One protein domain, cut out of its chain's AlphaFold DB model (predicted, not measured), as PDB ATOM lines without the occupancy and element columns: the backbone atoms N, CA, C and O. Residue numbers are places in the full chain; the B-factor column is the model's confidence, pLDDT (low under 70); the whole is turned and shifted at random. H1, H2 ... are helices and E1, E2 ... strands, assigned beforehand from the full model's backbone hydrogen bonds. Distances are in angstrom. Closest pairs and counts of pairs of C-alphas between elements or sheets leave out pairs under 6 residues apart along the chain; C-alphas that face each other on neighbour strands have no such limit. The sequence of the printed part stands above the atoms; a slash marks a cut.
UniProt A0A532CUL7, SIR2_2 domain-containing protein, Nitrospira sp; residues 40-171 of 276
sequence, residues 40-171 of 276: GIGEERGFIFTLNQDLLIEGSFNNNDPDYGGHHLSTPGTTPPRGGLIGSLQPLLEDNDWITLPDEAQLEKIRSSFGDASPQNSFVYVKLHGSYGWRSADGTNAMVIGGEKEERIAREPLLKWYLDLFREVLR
ATOM      1  N   GLY A  40     -74.300  57.928  22.631       81.12
ATOM      2  CA  GLY A  40     -75.287  58.627  23.452       81.12
ATOM      3  C   GLY A  40     -76.637  58.787  22.742       81.12
ATOM      4  O   GLY A  40     -76.738  58.639  21.520       81.12
ATOM      5  N   ILE A  41     -77.686  59.069  23.516       76.12
ATOM      6  CA  ILE A  41     -79.057  59.268  23.027       76.12
ATOM      7  C   ILE A  41     -79.629  60.534  23.673       76.12
ATOM      8  O   ILE A  41     -79.559  60.718  24.886       76.12
ATOM      9  N   GLY A  42     -80.236  61.409  22.866       75.88
ATOM     10  CA  GLY A  42     -80.849  62.641  23.364       75.88
ATOM     11  C   GLY A  42     -79.819  63.588  23.985       75.88
ATOM     12  O   GLY A  42     -78.931  64.072  23.286       75.88
ATOM     13  N   GLU A  43     -79.965  63.866  25.281       75.56
ATOM     14  CA  GLU A  43     -79.046  64.720  26.050       75.56
ATOM     15  C   GLU A  43     -77.880  63.935  26.677       75.56
ATOM     16  O   GLU A  43     -76.899  64.538  27.120       75.56
ATOM     17  N   GLU A  44     -77.952  62.598  26.695       82.31
ATOM     18  CA  GLU A  44     -76.885  61.756  27.230       82.31
ATOM     19  C   GLU A  44     -75.696  61.701  26.277       82.31
ATOM     20  O   GLU A  44     -75.838  61.502  25.066       82.31
ATOM     21  N   ARG A  45     -74.497  61.846  26.846       87.69
ATOM     22  CA  ARG A  45     -73.254  61.813  26.081       87.69
ATOM     23  C   ARG A  45     -72.647  60.422  26.051       87.69
ATOM     24  O   ARG A  45     -72.432  59.797  27.085       87.69
ATOM     25  N   GLY A  46     -72.276  60.001  24.855       90.56
ATOM     26  CA  GLY A  46     -71.376  58.897  24.604       90.56
ATOM     27  C   GLY A  46     -69.916  59.306  24.749       90.56
ATOM     28  O   GLY A  46     -69.515  60.364  24.257       90.56
ATOM     29  N   PHE A  47     -69.097  58.453  25.363       93.62
ATOM     30  CA  PHE A  47     -67.661  58.688  25.502       93.62
ATOM     31  C   PHE A  47     -66.839  57.513  24.987       93.62
ATOM     32  O   PHE A  47     -67.123  56.351  25.267       93.62
ATOM     33  N   ILE A  48     -65.757  57.839  24.288       93.94
ATOM     34  CA  ILE A  48     -64.688  56.915  23.934       93.94
ATOM     35  C   ILE A  48     -63.399  57.461  24.526       93.94
ATOM     36  O   ILE A  48     -62.954  58.557  24.181       93.94
ATOM     37  N   PHE A  49     -62.757  56.653  25.357       95.62
ATOM     38  CA  PHE A  49     -61.431  56.942  25.874       95.62
ATOM     39  C   PHE A  49     -60.417  56.008  25.226       95.62
ATOM     40  O   PHE A  49     -60.593  54.791  25.210       95.62
ATOM     41  N   THR A  50     -59.325  56.573  24.728       93.75
ATOM     42  CA  THR A  50     -58.121  55.827  24.362       93.75
ATOM     43  C   THR A  50     -56.950  56.329  25.189       93.75
ATOM     44  O   THR A  50     -56.951  57.461  25.673       93.75
ATOM     45  N   LEU A  51     -55.927  55.498  25.365       90.12
ATOM     46  CA  LEU A  51     -54.710  55.937  26.038       90.12
ATOM     47  C   LEU A  51     -53.876  56.807  25.105       90.12
ATOM     48  O   LEU A  51     -53.698  57.984  25.367       90.12
ATOM     49  N   ASN A  52     -53.398  56.240  24.001       83.75
ATOM     50  CA  ASN A  52     -52.490  56.921  23.085       83.75
ATOM     51  C   ASN A  52     -53.097  57.000  21.679       83.75
ATOM     52  O   ASN A  52     -53.988  57.800  21.415       83.75
ATOM     53  N   GLN A  53     -52.611  56.161  20.763       84.44
ATOM     54  CA  GLN A  53     -53.007  56.193  19.363       84.44
ATOM     55  C   GLN A  53     -54.046  55.114  19.065       84.44
ATOM     56  O   GLN A  53     -53.757  53.932  19.254       84.44
ATOM     57  N   ASP A  54     -55.193  55.507  18.508       84.12
ATOM     58  CA  ASP A  54     -56.139  54.582  17.882       84.12
ATOM     59  C   ASP A  54     -56.398  55.011  16.436       84.12
ATOM     60  O   ASP A  54     -57.352  55.712  16.098       84.12
ATOM     61  N   LEU A  55     -55.512  54.559  15.550       81.00
ATOM     62  CA  LEU A  55     -55.602  54.863  14.125       81.00
ATOM     63  C   LEU A  55     -56.816  54.211  13.443       81.00
ATOM     64  O   LEU A  55     -57.155  54.609  12.329       81.00
ATOM     65  N   LEU A  56     -57.462  53.214  14.065       80.19
ATOM     66  CA  LEU A  56     -58.658  52.588  13.500       80.19
ATOM     67  C   LEU A  56     -59.865  53.503  13.671       80.19
ATOM     68  O   LEU A  56     -60.563  53.748  12.688       80.19
ATOM     69  N   ILE A  57     -60.084  54.041  14.872       81.62
ATOM     70  CA  ILE A  57     -61.140  55.034  15.108       81.62
ATOM     71  C   ILE A  57     -60.805  56.319  14.349       81.62
ATOM     72  O   ILE A  57     -61.595  56.773  13.527       81.62
ATOM     73  N   GLU A  58     -59.597  56.850  14.511       80.19
ATOM     74  CA  GLU A  58     -59.201  58.119  13.882       80.19
ATOM     75  C   GLU A  58     -59.279  58.077  12.348       80.19
ATOM     76  O   GLU A  58     -59.654  59.065  11.721       80.19
ATOM     77  N   GLY A  59     -58.976  56.928  11.730       74.62
ATOM     78  CA  GLY A  59     -59.100  56.730  10.285       74.62
ATOM     79  C   GLY A  59     -60.518  56.392   9.803       74.62
ATOM     80  O   GLY A  59     -60.834  56.606   8.632       74.62
ATOM     81  N   SER A  60     -61.380  55.859  10.674       74.75
ATOM     82  CA  SER A  60     -62.768  55.492  10.329       74.75
ATOM     83  C   SER A  60     -63.747  56.654  10.489       74.75
ATOM     84  O   SER A  60     -64.826  56.644   9.876       74.75
ATOM     85  N   PHE A  61     -63.362  57.646  11.293       72.44
ATOM     86  CA  PHE A  61     -64.180  58.782  11.668       72.44
ATOM     87  C   PHE A  61     -63.631  60.082  11.044       72.44
ATOM     88  O   PHE A  61     -62.696  60.703  11.548       72.44
ATOM     89  N   ASN A  62     -64.218  60.484   9.910       66.00
ATOM     90  CA  ASN A  62     -63.926  61.740   9.218       66.00
ATOM     91  C   ASN A  62     -65.146  62.672   9.262       66.00
ATOM     92  O   ASN A  62     -66.207  62.302   8.772       66.00
ATOM     93  N   ASN A  63     -64.966  63.903   9.744       57.59
ATOM     94  CA  ASN A  63     -66.019  64.920   9.872       57.59
ATOM     95  C   ASN A  63     -66.756  65.274   8.563       57.59
ATOM     96  O   ASN A  63     -67.812  65.891   8.626       57.59
ATOM     97  N   ASN A  64     -66.219  64.902   7.398       54.88
ATOM     98  CA  ASN A  64     -66.834  65.151   6.088       54.88
ATOM     99  C   ASN A  64     -67.610  63.950   5.518       54.88
ATOM    100  O   ASN A  64     -68.049  64.003   4.369       54.88
ATOM    101  N   ASP A  65     -67.724  62.844   6.252       59.88
ATOM    102  CA  ASP A  65     -68.424  61.655   5.769       59.88
ATOM    103  C   ASP A  65     -69.948  61.824   5.983       59.88
ATOM    104  O   ASP A  65     -70.393  62.029   7.113       59.88
ATOM    105  N   PRO A  66     -70.765  61.794   4.917       51.25
ATOM    106  CA  PRO A  66     -72.201  62.056   5.005       51.25
ATOM    107  C   PRO A  66     -72.989  60.931   5.700       51.25
ATOM    108  O   PRO A  66     -74.121  61.161   6.117       51.25
ATOM    109  N   ASP A  67     -72.403  59.741   5.881       53.81
ATOM    110  CA  ASP A  67     -73.087  58.546   6.405       53.81
ATOM    111  C   ASP A  67     -73.125  58.479   7.945       53.81
ATOM    112  O   ASP A  67     -73.369  57.426   8.536       53.81
ATOM    113  N   TYR A  68     -72.860  59.590   8.631       60.88
ATOM    114  CA  TYR A  68     -72.669  59.632  10.082       60.88
ATOM    115  C   TYR A  68     -73.939  59.526  10.931       60.88
ATOM    116  O   TYR A  68     -73.880  59.774  12.130       60.88
ATOM    117  N   GLY A  69     -75.100  59.215  10.348       56.31
ATOM    118  CA  GLY A  69     -76.358  59.112  11.101       56.31
ATOM    119  C   GLY A  69     -76.695  60.357  11.942       56.31
ATOM    120  O   GLY A  69     -77.489  60.263  12.867       56.31
ATOM    121  N   GLY A  70     -76.066  61.506  11.657       63.50
ATOM    122  CA  GLY A  70     -76.154  62.734  12.451       63.50
ATOM    123  C   GLY A  70     -75.230  62.827  13.677       63.50
ATOM    124  O   GLY A  70     -75.191  63.889  14.292       63.50
ATOM    125  N   HIS A  71     -74.463  61.790  14.032       70.88
ATOM    126  CA  HIS A  71     -73.549  61.832  15.179       70.88
ATOM    127  C   HIS A  71     -72.232  62.529  14.813       70.88
ATOM    128  O   HIS A  71     -71.586  62.176  13.833       70.88
ATOM    129  N   HIS A  72     -71.793  63.499  15.610       75.69
ATOM    130  CA  HIS A  72     -70.498  64.157  15.428       75.69
ATOM    131  C   HIS A  72     -69.530  63.682  16.510       75.69
ATOM    132  O   HIS A  72     -69.816  63.852  17.691       75.69
ATOM    133  N   LEU A  73     -68.397  63.082  16.120       80.44
ATOM    134  CA  LEU A  73     -67.372  62.662  17.078       80.44
ATOM    135  C   LEU A  73     -66.496  63.865  17.445       80.44
ATOM    136  O   LEU A  73     -65.603  64.251  16.690       80.44
ATOM    137  N   SER A  74     -66.775  64.458  18.600       83.56
ATOM    138  CA  SER A  74     -66.097  65.643  19.117       83.56
ATOM    139  C   SER A  74     -64.797  65.272  19.833       83.56
ATOM    140  O   SER A  74     -64.766  64.349  20.648       83.56
ATOM    141  N   THR A  75     -63.718  66.010  19.564       86.56
ATOM    142  CA  THR A  75     -62.449  65.930  20.309       86.56
ATOM    143  C   THR A  75     -62.165  67.249  21.013       86.56
ATOM    144  O   THR A  75     -61.582  68.158  20.410       86.56
ATOM    145  N   PRO A  76     -62.607  67.405  22.266       89.31
ATOM    146  CA  PRO A  76     -62.648  68.707  22.908       89.31
ATOM    147  C   PRO A  76     -61.250  69.264  23.175       89.31
ATOM    148  O   PRO A  76     -60.460  68.682  23.897       89.31
ATOM    149  N   GLY A  77     -60.942  70.436  22.628       87.94
ATOM    150  CA  GLY A  77     -59.634  71.072  22.815       87.94
ATOM    151  C   GLY A  77     -58.550  70.613  21.843       87.94
ATOM    152  O   GLY A  77     -57.434  71.119  21.903       87.94
ATOM    153  N   THR A  78     -58.878  69.751  20.878       84.31
ATOM    154  CA  THR A  78     -58.027  69.526  19.707       84.31
ATOM    155  C   THR A  78     -58.823  69.767  18.439       84.31
ATOM    156  O   THR A  78     -59.813  69.084  18.189       84.31
ATOM    157  N   THR A  79     -58.386  70.725  17.621       66.94
ATOM    158  CA  THR A  79     -58.945  70.895  16.277       66.94
ATOM    159  C   THR A  79     -58.062  70.121  15.311       66.94
ATOM    160  O   THR A  79     -56.901  70.501  15.135       66.94
ATOM    161  N   PRO A  80     -58.551  69.033  14.703       60.69
ATOM    162  CA  PRO A  80     -57.757  68.331  13.717       60.69
ATOM    163  C   PRO A  80     -57.410  69.234  12.519       60.69
ATOM    164  O   PRO A  80     -58.271  69.995  12.059       60.69
ATOM    165  N   PRO A  81     -56.195  69.130  11.949       51.84
ATOM    166  CA  PRO A  81     -55.887  69.774  10.683       51.84
ATOM    167  C   PRO A  81     -56.790  69.200   9.579       51.84
ATOM    168  O   PRO A  81     -56.931  67.988   9.449       51.84
ATOM    169  N   ARG A  82     -57.455  70.102   8.838       50.50
ATOM    170  CA  ARG A  82     -58.357  69.886   7.682       50.50
ATOM    171  C   ARG A  82     -58.735  68.415   7.381       50.50
ATOM    172  O   ARG A  82     -58.017  67.716   6.674       50.50
ATOM    173  N   GLY A  83     -59.950  68.012   7.774       49.00
ATOM    174  CA  GLY A  83     -60.663  66.880   7.157       49.00
ATOM    175  C   GLY A  83     -60.566  65.511   7.845       49.00
ATOM    176  O   GLY A  83     -60.634  64.504   7.145       49.00
ATOM    177  N   GLY A  84     -60.417  65.447   9.171       53.19
ATOM    178  CA  GLY A  84     -60.529  64.213   9.971       53.19
ATOM    179  C   GLY A  84     -59.668  64.269  11.231       53.19
ATOM    180  O   GLY A  84     -58.767  65.091  11.280       53.19
ATOM    181  N   LEU A  85     -59.908  63.406  12.230       54.62
ATOM    182  CA  LEU A  85     -59.214  63.410  13.539       54.62
ATOM    183  C   LEU A  85     -57.674  63.385  13.457       54.62
ATOM    184  O   LEU A  85     -57.006  63.855  14.377       54.62
ATOM    185  N   ILE A  86     -57.132  62.919  12.331       52.19
ATOM    186  CA  ILE A  86     -55.822  63.282  11.782       52.19
ATOM    187  C   ILE A  86     -56.032  63.434  10.267       52.19
ATOM    188  O   ILE A  86     -56.456  62.484   9.602       52.19
ATOM    189  N   GLY A  87     -55.799  64.632   9.724       43.72
ATOM    190  CA  GLY A  87     -55.948  64.936   8.302       43.72
ATOM    191  C   GLY A  87     -55.047  64.043   7.456       43.72
ATOM    192  O   GLY A  87     -53.851  64.265   7.363       43.72
ATOM    193  N   SER A  88     -55.639  63.028   6.822       48.38
ATOM    194  CA  SER A  88     -54.972  61.976   6.049       48.38
ATOM    195  C   SER A  88     -53.962  61.144   6.853       48.38
ATOM    196  O   SER A  88     -53.018  61.635   7.455       48.38
ATOM    197  N   LEU A  89     -54.147  59.827   6.821       54.12
ATOM    198  CA  LEU A  89     -53.151  58.840   7.220       54.12
ATOM    199  C   LEU A  89     -51.891  59.012   6.337       54.12
ATOM    200  O   LEU A  89     -51.673  58.263   5.374       54.12
ATOM    201  N   GLN A  90     -51.056  60.001   6.659       59.53
ATOM    202  CA  GLN A  90     -49.723  60.153   6.105       59.53
ATOM    203  C   GLN A  90     -48.704  59.412   6.976       59.53
ATOM    204  O   GLN A  90     -48.733  59.478   8.208       59.53
ATOM    205  N   PRO A  91     -47.744  58.706   6.351       61.38
ATOM    206  CA  PRO A  91     -46.687  57.999   7.070       61.38
ATOM    207  C   PRO A  91     -45.680  58.949   7.740       61.38
ATOM    208  O   PRO A  91     -44.753  58.476   8.400       61.38
ATOM    209  N   LEU A  92     -45.811  60.255   7.516       68.12
ATOM    210  CA  LEU A  92     -44.987  61.339   8.023       68.12
ATOM    211  C   LEU A  92     -45.908  62.501   8.356       68.12
ATOM    212  O   LEU A  92     -46.716  62.861   7.511       68.12
ATOM    213  N   LEU A  93     -45.764  63.052   9.559       72.00
ATOM    214  CA  LEU A  93     -46.380  64.327   9.893       72.00
ATOM    215  C   LEU A  93     -45.474  65.433   9.353       72.00
ATOM    216  O   LEU A  93     -44.292  65.492   9.710       72.00
ATOM    217  N   GLU A  94     -46.018  66.269   8.485       73.06
ATOM    218  CA  GLU A  94     -45.428  67.546   8.103       73.06
ATOM    219  C   GLU A  94     -45.646  68.569   9.226       73.06
ATOM    220  O   GLU A  94     -46.440  68.348  10.142       73.06
ATOM    221  N   ASP A  95     -44.956  69.712   9.183       73.06
ATOM    222  CA  ASP A  95     -45.057  70.729  10.244       73.06
ATOM    223  C   ASP A  95     -46.503  71.206  10.479       73.06
ATOM    224  O   ASP A  95     -46.887  71.469  11.616       73.06
ATOM    225  N   ASN A  96     -47.323  71.234   9.425       73.94
ATOM    226  CA  ASN A  96     -48.737  71.620   9.492       73.94
ATOM    227  C   ASN A  96     -49.658  70.540  10.085       73.94
ATOM    228  O   ASN A  96     -50.817  70.833  10.377       73.94
ATOM    229  N   ASP A  97     -49.164  69.311  10.259       76.69
ATOM    230  CA  ASP A  97     -49.931  68.213  10.853       76.69
ATOM    231  C   ASP A  97     -49.788  68.169  12.383       76.69
ATOM    232  O   ASP A  97     -50.536  67.459  13.060       76.69
ATOM    233  N   TRP A  98     -48.831  68.919  12.944       83.62
ATOM    234  CA  TRP A  98     -48.638  69.000  14.388       83.62
ATOM    235  C   TRP A  98     -49.713  69.865  15.043       83.62
ATOM    236  O   TRP A  98     -49.934  71.018  14.676       83.62
ATOM    237  N   ILE A  99     -50.342  69.320  16.079       87.31
ATOM    238  CA  ILE A  99     -51.363  70.006  16.868       87.31
ATOM    239  C   ILE A  99     -50.693  70.584  18.109       87.31
ATOM    240  O   ILE A  99     -50.117  69.845  18.903       87.31
ATOM    241  N   THR A 100     -50.789  71.899  18.285       91.56
ATOM    242  CA  THR A 100     -50.409  72.548  19.547       91.56
ATOM    243  C   THR A 100     -51.607  72.520  20.487       91.56
ATOM    244  O   THR A 100     -52.701  72.938  20.104       91.56
ATOM    245  N   LEU A 101     -51.409  71.977  21.682       94.00
ATOM    246  CA  LEU A 101     -52.431  71.854  22.711       94.00
ATOM    247  C   LEU A 101     -52.728  73.217  23.350       94.00
ATOM    248  O   LEU A 101     -51.836  74.070  23.404       94.00
ATOM    249  N   PRO A 102     -53.970  73.432  23.816       94.81
ATOM    250  CA  PRO A 102     -54.349  74.679  24.453       94.81
ATOM    251  C   PRO A 102     -53.581  74.877  25.761       94.81
ATOM    252  O   PRO A 102     -53.421  73.941  26.544       94.81
ATOM    253  N   ASP A 103     -53.166  76.113  26.026       94.62
ATOM    254  CA  ASP A 103     -52.742  76.506  27.370       94.62
ATOM    255  C   ASP A 103     -53.937  76.553  28.346       94.62
ATOM    256  O   ASP A 103     -55.095  76.384  27.954       94.62
ATOM    257  N   GLU A 104     -53.684  76.796  29.637       94.62
ATOM    258  CA  GLU A 104     -54.747  76.814  30.657       94.62
ATOM    259  C   GLU A 104     -55.834  77.871  30.363       94.62
ATOM    260  O   GLU A 104     -57.018  77.623  30.585       94.62
ATOM    261  N   ALA A 105     -55.469  79.036  29.816       93.94
ATOM    262  CA  ALA A 105     -56.425  80.111  29.540       93.94
ATOM    263  C   ALA A 105     -57.329  79.789  28.339       93.94
ATOM    264  O   ALA A 105     -58.511  80.143  28.320       93.94
ATOM    265  N   GLN A 106     -56.781  79.126  27.320       94.56
ATOM    266  CA  GLN A 106     -57.541  78.594  26.192       94.56
ATOM    267  C   GLN A 106     -58.427  77.425  26.632       94.56
ATOM    268  O   GLN A 106     -59.596  77.362  26.242       94.56
ATOM    269  N   LEU A 107     -57.895  76.538  27.474       94.50
ATOM    270  CA  LEU A 107     -58.603  75.375  27.996       94.50
ATOM    271  C   LEU A 107     -59.825  75.769  28.824       94.50
ATOM    272  O   LEU A 107     -60.876  75.156  28.673       94.50
ATOM    273  N   GLU A 108     -59.740  76.826  29.628       93.31
ATOM    274  CA  GLU A 108     -60.875  77.282  30.434       93.31
ATOM    275  C   GLU A 108     -62.081  77.704  29.575       93.31
ATOM    276  O   GLU A 108     -63.236  77.406  29.895       93.31
ATOM    277  N   LYS A 109     -61.821  78.317  28.413       92.00
ATOM    278  CA  LYS A 109     -62.874  78.655  27.442       92.00
ATOM    279  C   LYS A 109     -63.508  77.403  26.840       92.00
ATOM    280  O   LYS A 109     -64.719  77.373  26.641       92.00
ATOM    281  N   ILE A 110     -62.693  76.386  26.558       91.62
ATOM    282  CA  ILE A 110     -63.151  75.098  26.027       91.62
ATOM    283  C   ILE A 110     -63.995  74.359  27.072       91.62
ATOM    284  O   ILE A 110     -65.064  73.866  26.734       91.62
ATOM    285  N   ARG A 111     -63.563  74.310  28.339       90.88
ATOM    286  CA  ARG A 111     -64.327  73.689  29.437       90.88
ATOM    287  C   ARG A 111     -65.697  74.338  29.603       90.88
ATOM    288  O   ARG A 111     -66.700  73.636  29.692       90.88
ATOM    289  N   SER A 112     -65.728  75.671  29.579       88.31
ATOM    290  CA  SER A 112     -66.959  76.450  29.725       88.31
ATOM    291  C   SER A 112     -67.990  76.117  28.641       88.31
ATOM    292  O   SER A 112     -69.157  75.933  28.961       88.31
ATOM    293  N   SER A 113     -67.570  75.979  27.379       85.12
ATOM    294  CA  SER A 113     -68.478  75.618  26.278       85.12
ATOM    295  C   SER A 113     -68.738  74.115  26.160       85.12
ATOM    296  O   SER A 113     -69.740  73.700  25.581       85.12
ATOM    297  N   PHE A 114     -67.859  73.271  26.711       86.56
ATOM    298  CA  PHE A 114     -68.062  71.826  26.729       86.56
ATOM    299  C   PHE A 114     -69.254  71.435  27.605       86.56
ATOM    300  O   PHE A 114     -69.896  70.434  27.307       86.56
ATOM    301  N   GLY A 115     -69.577  72.199  28.652       75.12
ATOM    302  CA  GLY A 115     -70.746  71.961  29.506       75.12
ATOM    303  C   GLY A 115     -72.092  72.167  28.800       75.12
ATOM    304  O   GLY A 115     -73.085  71.563  29.199       75.12
ATOM    305  N   ASP A 116     -72.125  72.940  27.713       73.25
ATOM    306  CA  ASP A 116     -73.357  73.209  26.977       73.25
ATOM    307  C   ASP A 116     -73.832  71.932  26.263       73.25
ATOM    308  O   ASP A 116     -73.083  71.292  25.515       73.25
ATOM    309  N   ALA A 117     -75.088  71.538  26.494       60.88
ATOM    310  CA  ALA A 117     -75.734  70.360  25.905       60.88
ATOM    311  C   ALA A 117     -76.048  70.558  24.407       60.88
ATOM    312  O   ALA A 117     -77.191  70.498  23.963       60.88
ATOM    313  N   SER A 118     -75.019  70.833  23.604       67.31
ATOM    314  CA  SER A 118     -75.129  70.854  22.151       67.31
ATOM    315  C   SER A 118     -75.146  69.419  21.614       67.31
ATOM    316  O   SER A 118     -74.263  68.637  21.981       67.31
ATOM    317  N   PRO A 119     -76.046  69.079  20.670       64.94
ATOM    318  CA  PRO A 119     -76.018  67.798  19.960       64.94
ATOM    319  C   PRO A 119     -74.667  67.488  19.296       64.94
ATOM    320  O   PRO A 119     -74.325  66.334  19.076       64.94
ATOM    321  N   GLN A 120     -73.856  68.511  19.006       64.00
ATOM    322  CA  GLN A 120     -72.515  68.351  18.429       64.00
ATOM    323  C   GLN A 120     -71.487  67.798  19.434       64.00
ATOM    324  O   GLN A 120     -70.429  67.335  19.023       64.00
ATOM    325  N   ASN A 121     -71.800  67.823  20.733       71.31
ATOM    326  CA  ASN A 121     -70.972  67.297  21.821       71.31
ATOM    327  C   ASN A 121     -71.574  66.031  22.449       71.31
ATOM    328  O   ASN A 121     -71.153  65.634  23.536       71.31
ATOM    329  N   SER A 122     -72.559  65.401  21.797       80.25
ATOM    330  CA  SER A 122     -73.182  64.185  22.325       80.25
ATOM    331  C   SER A 122     -72.255  62.974  22.237       80.25
ATOM    332  O   SER A 122     -72.415  62.053  23.022       80.25
ATOM    333  N   PHE A 123     -71.270  62.966  21.331       87.69
ATOM    334  CA  PHE A 123     -70.339  61.853  21.181       87.69
ATOM    335  C   PHE A 123     -68.888  62.321  21.248       87.69
ATOM    336  O   PHE A 123     -68.420  63.055  20.380       87.69
ATOM    337  N   VAL A 124     -68.166  61.915  22.289       89.88
ATOM    338  CA  VAL A 124     -66.888  62.521  22.671       89.88
ATOM    339  C   VAL A 124     -65.758  61.494  22.612       89.88
ATOM    340  O   VAL A 124     -65.851  60.420  23.200       89.88
ATOM    341  N   TYR A 125     -64.665  61.833  21.930       91.00
ATOM    342  CA  TYR A 125     -63.442  61.033  21.842       91.00
ATOM    343  C   TYR A 125     -62.296  61.721  22.587       91.00
ATOM    344  O   TYR A 125     -61.967  62.877  22.322       91.00
ATOM    345  N   VAL A 126     -61.669  61.003  23.516       93.56
ATOM    346  CA  VAL A 126     -60.664  61.543  24.438       93.56
ATOM    347  C   VAL A 126     -59.413  60.666  24.436       93.56
ATOM    348  O   VAL A 126     -59.501  59.443  24.541       93.56
ATOM    349  N   LYS A 127     -58.230  61.293  24.366       93.81
ATOM    350  CA  LYS A 127     -56.926  60.608  24.424       93.81
ATOM    351  C   LYS A 127     -56.205  60.909  25.738       93.81
ATOM    352  O   LYS A 127     -55.610  61.972  25.884       93.81
ATOM    353  N   LEU A 128     -56.223  59.976  26.685       95.38
ATOM    354  CA  LEU A 128     -55.769  60.195  28.066       95.38
ATOM    355  C   LEU A 128     -54.259  60.435  28.204       95.38
ATOM    356  O   LEU A 128     -53.821  61.110  29.130       95.38
ATOM    357  N   HIS A 129     -53.448  59.878  27.311       94.88
ATOM    358  CA  HIS A 129     -51.985  60.014  27.282       94.88
ATOM    359  C   HIS A 129     -51.517  60.807  26.050       94.88
ATOM    360  O   HIS A 129     -50.338  60.795  25.701       94.88
ATOM    361  N   GLY A 130     -52.425  61.524  25.389       91.88
ATOM    362  CA  GLY A 130     -52.122  62.322  24.207       91.88
ATOM    363  C   GLY A 130     -51.939  61.496  22.934       91.88
ATOM    364  O   GLY A 130     -52.383  60.358  22.822       91.88
ATOM    365  N   SER A 131     -51.304  62.096  21.929       89.81
ATOM    366  CA  SER A 131     -51.136  61.500  20.602       89.81
ATOM    367  C   SER A 131     -49.755  61.802  20.055       89.81
ATOM    368  O   SER A 131     -49.183  62.862  20.326       89.81
ATOM    369  N   TYR A 132     -49.246  60.918  19.198       88.50
ATOM    370  CA  TYR A 132     -48.169  61.327  18.306       88.50
ATOM    371  C   TYR A 132     -48.674  62.476  17.417       88.50
ATOM    372  O   TYR A 132     -49.832  62.462  16.994       88.50
ATOM    373  N   GLY A 133     -47.828  63.483  17.192       86.88
ATOM    374  CA  GLY A 133     -48.211  64.720  16.505       86.88
ATOM    375  C   GLY A 133     -48.756  65.825  17.409       86.88
ATOM    376  O   GLY A 133     -49.075  66.895  16.904       86.88
ATOM    377  N   TRP A 134     -48.861  65.614  18.725       91.38
ATOM    378  CA  TRP A 134     -49.271  66.668  19.659       91.38
ATOM    379  C   TRP A 134     -48.068  67.325  20.335       91.38
ATOM    380  O   TRP A 134     -47.137  66.644  20.781       91.38
ATOM    381  N   ARG A 135     -48.118  68.652  20.446       92.25
ATOM    382  CA  ARG A 135     -47.159  69.474  21.185       92.25
ATOM    383  C   ARG A 135     -47.854  70.252  22.285       92.25
ATOM    384  O   ARG A 135     -48.931  70.787  22.061       92.25
ATOM    385  N   SER A 136     -47.212  70.344  23.437       93.38
ATOM    386  CA  SER A 136     -47.599  71.259  24.505       93.38
ATOM    387  C   SER A 136     -47.459  72.711  24.037       93.38
ATOM    388  O   SER A 136     -46.789  72.991  23.037       93.38
ATOM    389  N   ALA A 137     -48.064  73.654  24.763       91.19
ATOM    390  CA  ALA A 137     -47.990  75.080  24.432       91.19
ATOM    391  C   ALA A 137     -46.544  75.631  24.405       91.19
ATOM    392  O   ALA A 137     -46.260  76.599  23.704       91.19
ATOM    393  N   ASP A 138     -45.615  74.990  25.122       89.88
ATOM    394  CA  ASP A 138     -44.180  75.307  25.120       89.88
ATOM    395  C   ASP A 138     -43.395  74.682  23.944       89.88
ATOM    396  O   ASP A 138     -42.183  74.863  23.828       89.88
ATOM    397  N   GLY A 139     -44.076  73.946  23.061       88.94
ATOM    398  CA  GLY A 139     -43.499  73.282  21.893       88.94
ATOM    399  C   GLY A 139     -42.911  71.892  22.156       88.94
ATOM    400  O   GLY A 139     -42.449  71.249  21.208       88.94
ATOM    401  N   THR A 140     -42.929  71.394  23.396       90.81
ATOM    402  CA  THR A 140     -42.465  70.037  23.728       90.81
ATOM    403  C   THR A 140     -43.474  68.966  23.299       90.81
ATOM    404  O   THR A 140     -44.629  69.255  23.010       90.81
ATOM    405  N   ASN A 141     -43.053  67.697  23.203       90.00
ATOM    406  CA  ASN A 141     -43.958  66.607  22.813       90.00
ATOM    407  C   ASN A 141     -44.943  66.270  23.944       90.00
ATOM    408  O   ASN A 141     -44.522  65.819  25.013       90.00
ATOM    409  N   ALA A 142     -46.242  66.360  23.657       90.94
ATOM    410  CA  ALA A 142     -47.293  66.128  24.649       90.94
ATOM    411  C   ALA A 142     -47.619  64.640  24.881       90.94
ATOM    412  O   ALA A 142     -48.247  64.287  25.873       90.94
ATOM    413  N   MET A 143     -47.197  63.736  23.987       90.38
ATOM    414  CA  MET A 143     -47.501  62.303  24.111       90.38
ATOM    415  C   MET A 143     -46.837  61.679  25.347       90.38
ATOM    416  O   MET A 143     -45.607  61.678  25.473       90.38
ATOM    417  N   VAL A 144     -47.637  61.077  26.222       88.31
ATOM    418  CA  VAL A 144     -47.212  60.439  27.468       88.31
ATOM    419  C   VAL A 144     -46.970  58.945  27.249       88.31
ATOM    420  O   VAL A 144     -47.867  58.136  27.036       88.31
ATOM    421  N   ILE A 145     -45.703  58.553  27.334       85.44
ATOM    422  CA  ILE A 145     -45.236  57.174  27.180       85.44
ATOM    423  C   ILE A 145     -44.107  56.905  28.176       85.44
ATOM    424  O   ILE A 145     -43.396  57.831  28.566       85.44
ATOM    425  N   GLY A 146     -43.903  55.637  28.539       84.56
ATOM    426  CA  GLY A 146     -42.842  55.237  29.470       84.56
ATOM    427  C   GLY A 146     -43.214  55.437  30.943       84.56
ATOM    428  O   GLY A 146     -44.362  55.212  31.315       84.56
ATOM    429  N   GLY A 147     -42.233  55.782  31.779       78.50
ATOM    430  CA  GLY A 147     -42.433  56.073  33.205       78.50
ATOM    431  C   GLY A 147     -43.005  57.473  33.464       78.50
ATOM    432  O   GLY A 147     -43.211  58.241  32.527       78.50
ATOM    433  N   GLU A 148     -43.263  57.785  34.741       82.62
ATOM    434  CA  GLU A 148     -43.666  59.128  35.217       82.62
ATOM    435  C   GLU A 148     -44.936  59.684  34.543       82.62
ATOM    436  O   GLU A 148     -45.121  60.892  34.396       82.62
ATOM    437  N   LYS A 149     -45.840  58.792  34.113       88.44
ATOM    438  CA  LYS A 149     -47.043  59.164  33.352       88.44
ATOM    439  C   LYS A 149     -47.922  60.158  34.104       88.44
ATOM    440  O   LYS A 149     -48.366  61.130  33.508       88.44
ATOM    441  N   GLU A 150     -48.141  59.927  35.394       89.81
ATOM    442  CA  GLU A 150     -48.980  60.780  36.240       89.81
ATOM    443  C   GLU A 150     -48.451  62.213  36.313       89.81
ATOM    444  O   GLU A 150     -49.205  63.158  36.104       89.81
ATOM    445  N   GLU A 151     -47.144  62.383  36.529       90.25
ATOM    446  CA  GLU A 151     -46.521  63.704  36.587       90.25
ATOM    447  C   GLU A 151     -46.607  64.425  35.239       90.25
ATOM    448  O   GLU A 151     -46.930  65.611  35.180       90.25
ATOM    449  N   ARG A 152     -46.371  63.707  34.136       91.19
ATOM    450  CA  ARG A 152     -46.475  64.283  32.791       91.19
ATOM    451  C   ARG A 152     -47.906  64.687  32.441       91.19
ATOM    452  O   ARG A 152     -48.096  65.764  31.887       91.19
ATOM    453  N   ILE A 153     -48.896  63.865  32.795       92.88
ATOM    454  CA  ILE A 153     -50.319  64.198  32.639       92.88
ATOM    455  C   ILE A 153     -50.665  65.430  33.481       92.88
ATOM    456  O   ILE A 153     -51.314  66.340  32.982       92.88
ATOM    457  N   ALA A 154     -50.195  65.499  34.729       93.06
ATOM    458  CA  ALA A 154     -50.493  66.612  35.629       93.06
ATOM    459  C   ALA A 154     -49.917  67.959  35.159       93.06
ATOM    460  O   ALA A 154     -50.474  69.004  35.502       93.06
ATOM    461  N   ARG A 155     -48.815  67.943  34.398       93.25
ATOM    462  CA  ARG A 155     -48.168  69.143  33.845       93.25
ATOM    463  C   ARG A 155     -48.798  69.646  32.546       93.25
ATOM    464  O   ARG A 155     -48.581  70.803  32.209       93.25
ATOM    465  N   GLU A 156     -49.535  68.806  31.823       96.31
ATOM    466  CA  GLU A 156     -50.192  69.173  30.565       96.31
ATOM    467  C   GLU A 156     -51.682  69.468  30.821       96.31
ATOM    468  O   GLU A 156     -52.447  68.524  31.057       96.31
ATOM    469  N   PRO A 157     -52.120  70.746  30.778       96.50
ATOM    470  CA  PRO A 157     -53.485  71.149  31.123       96.50
ATOM    471  C   PRO A 157     -54.577  70.308  30.464       96.50
ATOM    472  O   PRO A 157     -55.519  69.872  31.139       96.50
ATOM    473  N   LEU A 158     -54.444  70.036  29.160       96.44
ATOM    474  CA  LEU A 158     -55.455  69.285  28.420       96.44
ATOM    475  C   LEU A 158     -55.539  67.828  28.894       96.44
ATOM    476  O   LEU A 158     -56.635  67.312  29.103       96.44
ATOM    477  N   LEU A 159     -54.396  67.164  29.091       96.56
ATOM    478  CA  LEU A 159     -54.364  65.760  29.513       96.56
ATOM    479  C   LEU A 159     -54.837  65.590  30.953       96.56
ATOM    480  O   LEU A 159     -55.538  64.623  31.256       96.56
ATOM    481  N   LYS A 160     -54.507  66.543  31.829       96.94
ATOM    482  CA  LYS A 160     -55.060  66.592  33.182       96.94
ATOM    483  C   LYS A 160     -56.584  66.673  33.138       96.94
ATOM    484  O   LYS A 160     -57.249  65.856  33.768       96.94
ATOM    485  N   TRP A 161     -57.131  67.598  32.346       97.12
ATOM    486  CA  TRP A 161     -58.580  67.720  32.189       97.12
ATOM    487  C   TRP A 161     -59.217  66.456  31.615       97.12
ATOM    488  O   TRP A 161     -60.256  66.028  32.097       97.12
ATOM    489  N   TYR A 162     -58.596  65.822  30.626       97.31
ATOM    490  CA  TYR A 162     -59.084  64.562  30.070       97.31
ATOM    491  C   TYR A 162     -59.126  63.425  31.094       97.31
ATOM    492  O   TYR A 162     -60.067  62.631  31.081       97.31
ATOM    493  N   LEU A 163     -58.139  63.345  31.990       97.38
ATOM    494  CA  LEU A 163     -58.166  62.385  33.091       97.38
ATOM    495  C   LEU A 163     -59.273  62.718  34.102       97.38
ATOM    496  O   LEU A 163     -59.949  61.810  34.581       97.38
ATOM    497  N   ASP A 164     -59.495  63.999  34.395       97.12
ATOM    498  CA  ASP A 164     -60.602  64.438  35.250       97.12
ATOM    499  C   ASP A 164     -61.966  64.130  34.613       97.12
ATOM    500  O   ASP A 164     -62.836  63.574  35.277       97.12
ATOM    501  N   LEU A 165     -62.112  64.341  33.304       96.12
ATOM    502  CA  LEU A 165     -63.305  63.972  32.543       96.12
ATOM    503  C   LEU A 165     -63.550  62.458  32.567       96.12
ATOM    504  O   LEU A 165     -64.678  62.017  32.761       96.12
ATOM    505  N   PHE A 166     -62.501  61.642  32.422       97.88
ATOM    506  CA  PHE A 166     -62.613  60.187  32.567       97.88
ATOM    507  C   PHE A 166     -63.141  59.801  33.949       97.88
ATOM    508  O   PHE A 166     -64.073  59.006  34.056       97.88
ATOM    509  N   ARG A 167     -62.599  60.409  35.011       97.69
ATOM    510  CA  ARG A 167     -63.072  60.194  36.385       97.69
ATOM    511  C   ARG A 167     -64.532  60.592  36.548       97.69
ATOM    512  O   ARG A 167     -65.281  59.847  37.162       97.69
ATOM    513  N   GLU A 168     -64.927  61.754  36.040       95.88
ATOM    514  CA  GLU A 168     -66.307  62.240  36.125       95.88
ATOM    515  C   GLU A 168     -67.283  61.284  35.440       95.88
ATOM    516  O   GLU A 168     -68.277  60.898  36.051       95.88
ATOM    517  N   VAL A 169     -66.958  60.830  34.225       95.25
ATOM    518  CA  VAL A 169     -67.796  59.886  33.474       95.25
ATOM    519  C   VAL A 169     -67.937  58.558  34.215       95.25
ATOM    520  O   VAL A 169     -69.055  58.080  34.389       95.25
ATOM    521  N   LEU A 170     -66.837  57.986  34.720       96.69
ATOM    522  CA  LEU A 170     -66.885  56.718  35.456       96.69
ATOM    523  C   LEU A 170     -67.664  56.793  36.777       96.69
ATOM    524  O   LEU A 170     -68.108  55.768  37.287       96.69
ATOM    525  N   ARG A 171     -67.801  57.987  37.358       95.25
ATOM    526  CA  ARG A 171     -68.563  58.217  38.595       95.25
ATOM    527  C   ARG A 171     -70.048  58.467  38.337       95.25
ATOM    528  O   ARG A 171     -70.800  58.635  39.301       95.25
TER     529      ARG A 171
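What this domain is: This is residues 40 to 171 of the 276 residues of the protein "SIR2_2 domain-containing protein" of Nitrospira sp (UniProt A0A532CUL7). With little regular structure, this is a pair of short parallel strands, E1 and E2, with H4 over one face and long loops around them. The 132 printed residues, 48 in named elements, run E1 H1 H2 E2 H3 H4, a mixed class. The whole is compact, radius of gyration of the C-alphas 14.6 A, spanning 39 by 36 by 25 A.

How they stand to each other: E1, residues 46 to 50, and E2, residues 123 to 127, are parallel neighbours; N 48 and O 124 are within hydrogen-bond range, 2.8 A. H1, residues 55 to 60, and H2, residues 104 to 114, come between them in the chain, a strand-helix-strand unit. The closest C-alphas of E2 and H4, residues 157 to 170, are Val 126 and Tyr 162, 6.6 A. H4 touches H2 only at their ends, closest C-alphas Glu 104 and Pro 157, 5.8 A. H3, residues 149 to 155, only just touches H4, with 3 pairs of C-alphas within 8 A, only at the corner; the closest are Ala 154 and Lys 160, 5.2 A. Every O i to N i+4 pair is within range in H1, H3 and H4; H2 has 6 of 7.

Where its parts are: E1 begins at C-alpha 46 (-71.376, 58.897, 24.604). H4, 20.2 A long, ends at C-alpha 170 (-66.885, 56.718, 35.456).

The domain as a whole: The printed part has no cut. Links H1 to H2 and E2 to H3 are long. Residues 62 to 70, 79 to 92 and 117 to 120 have pLDDT under 70.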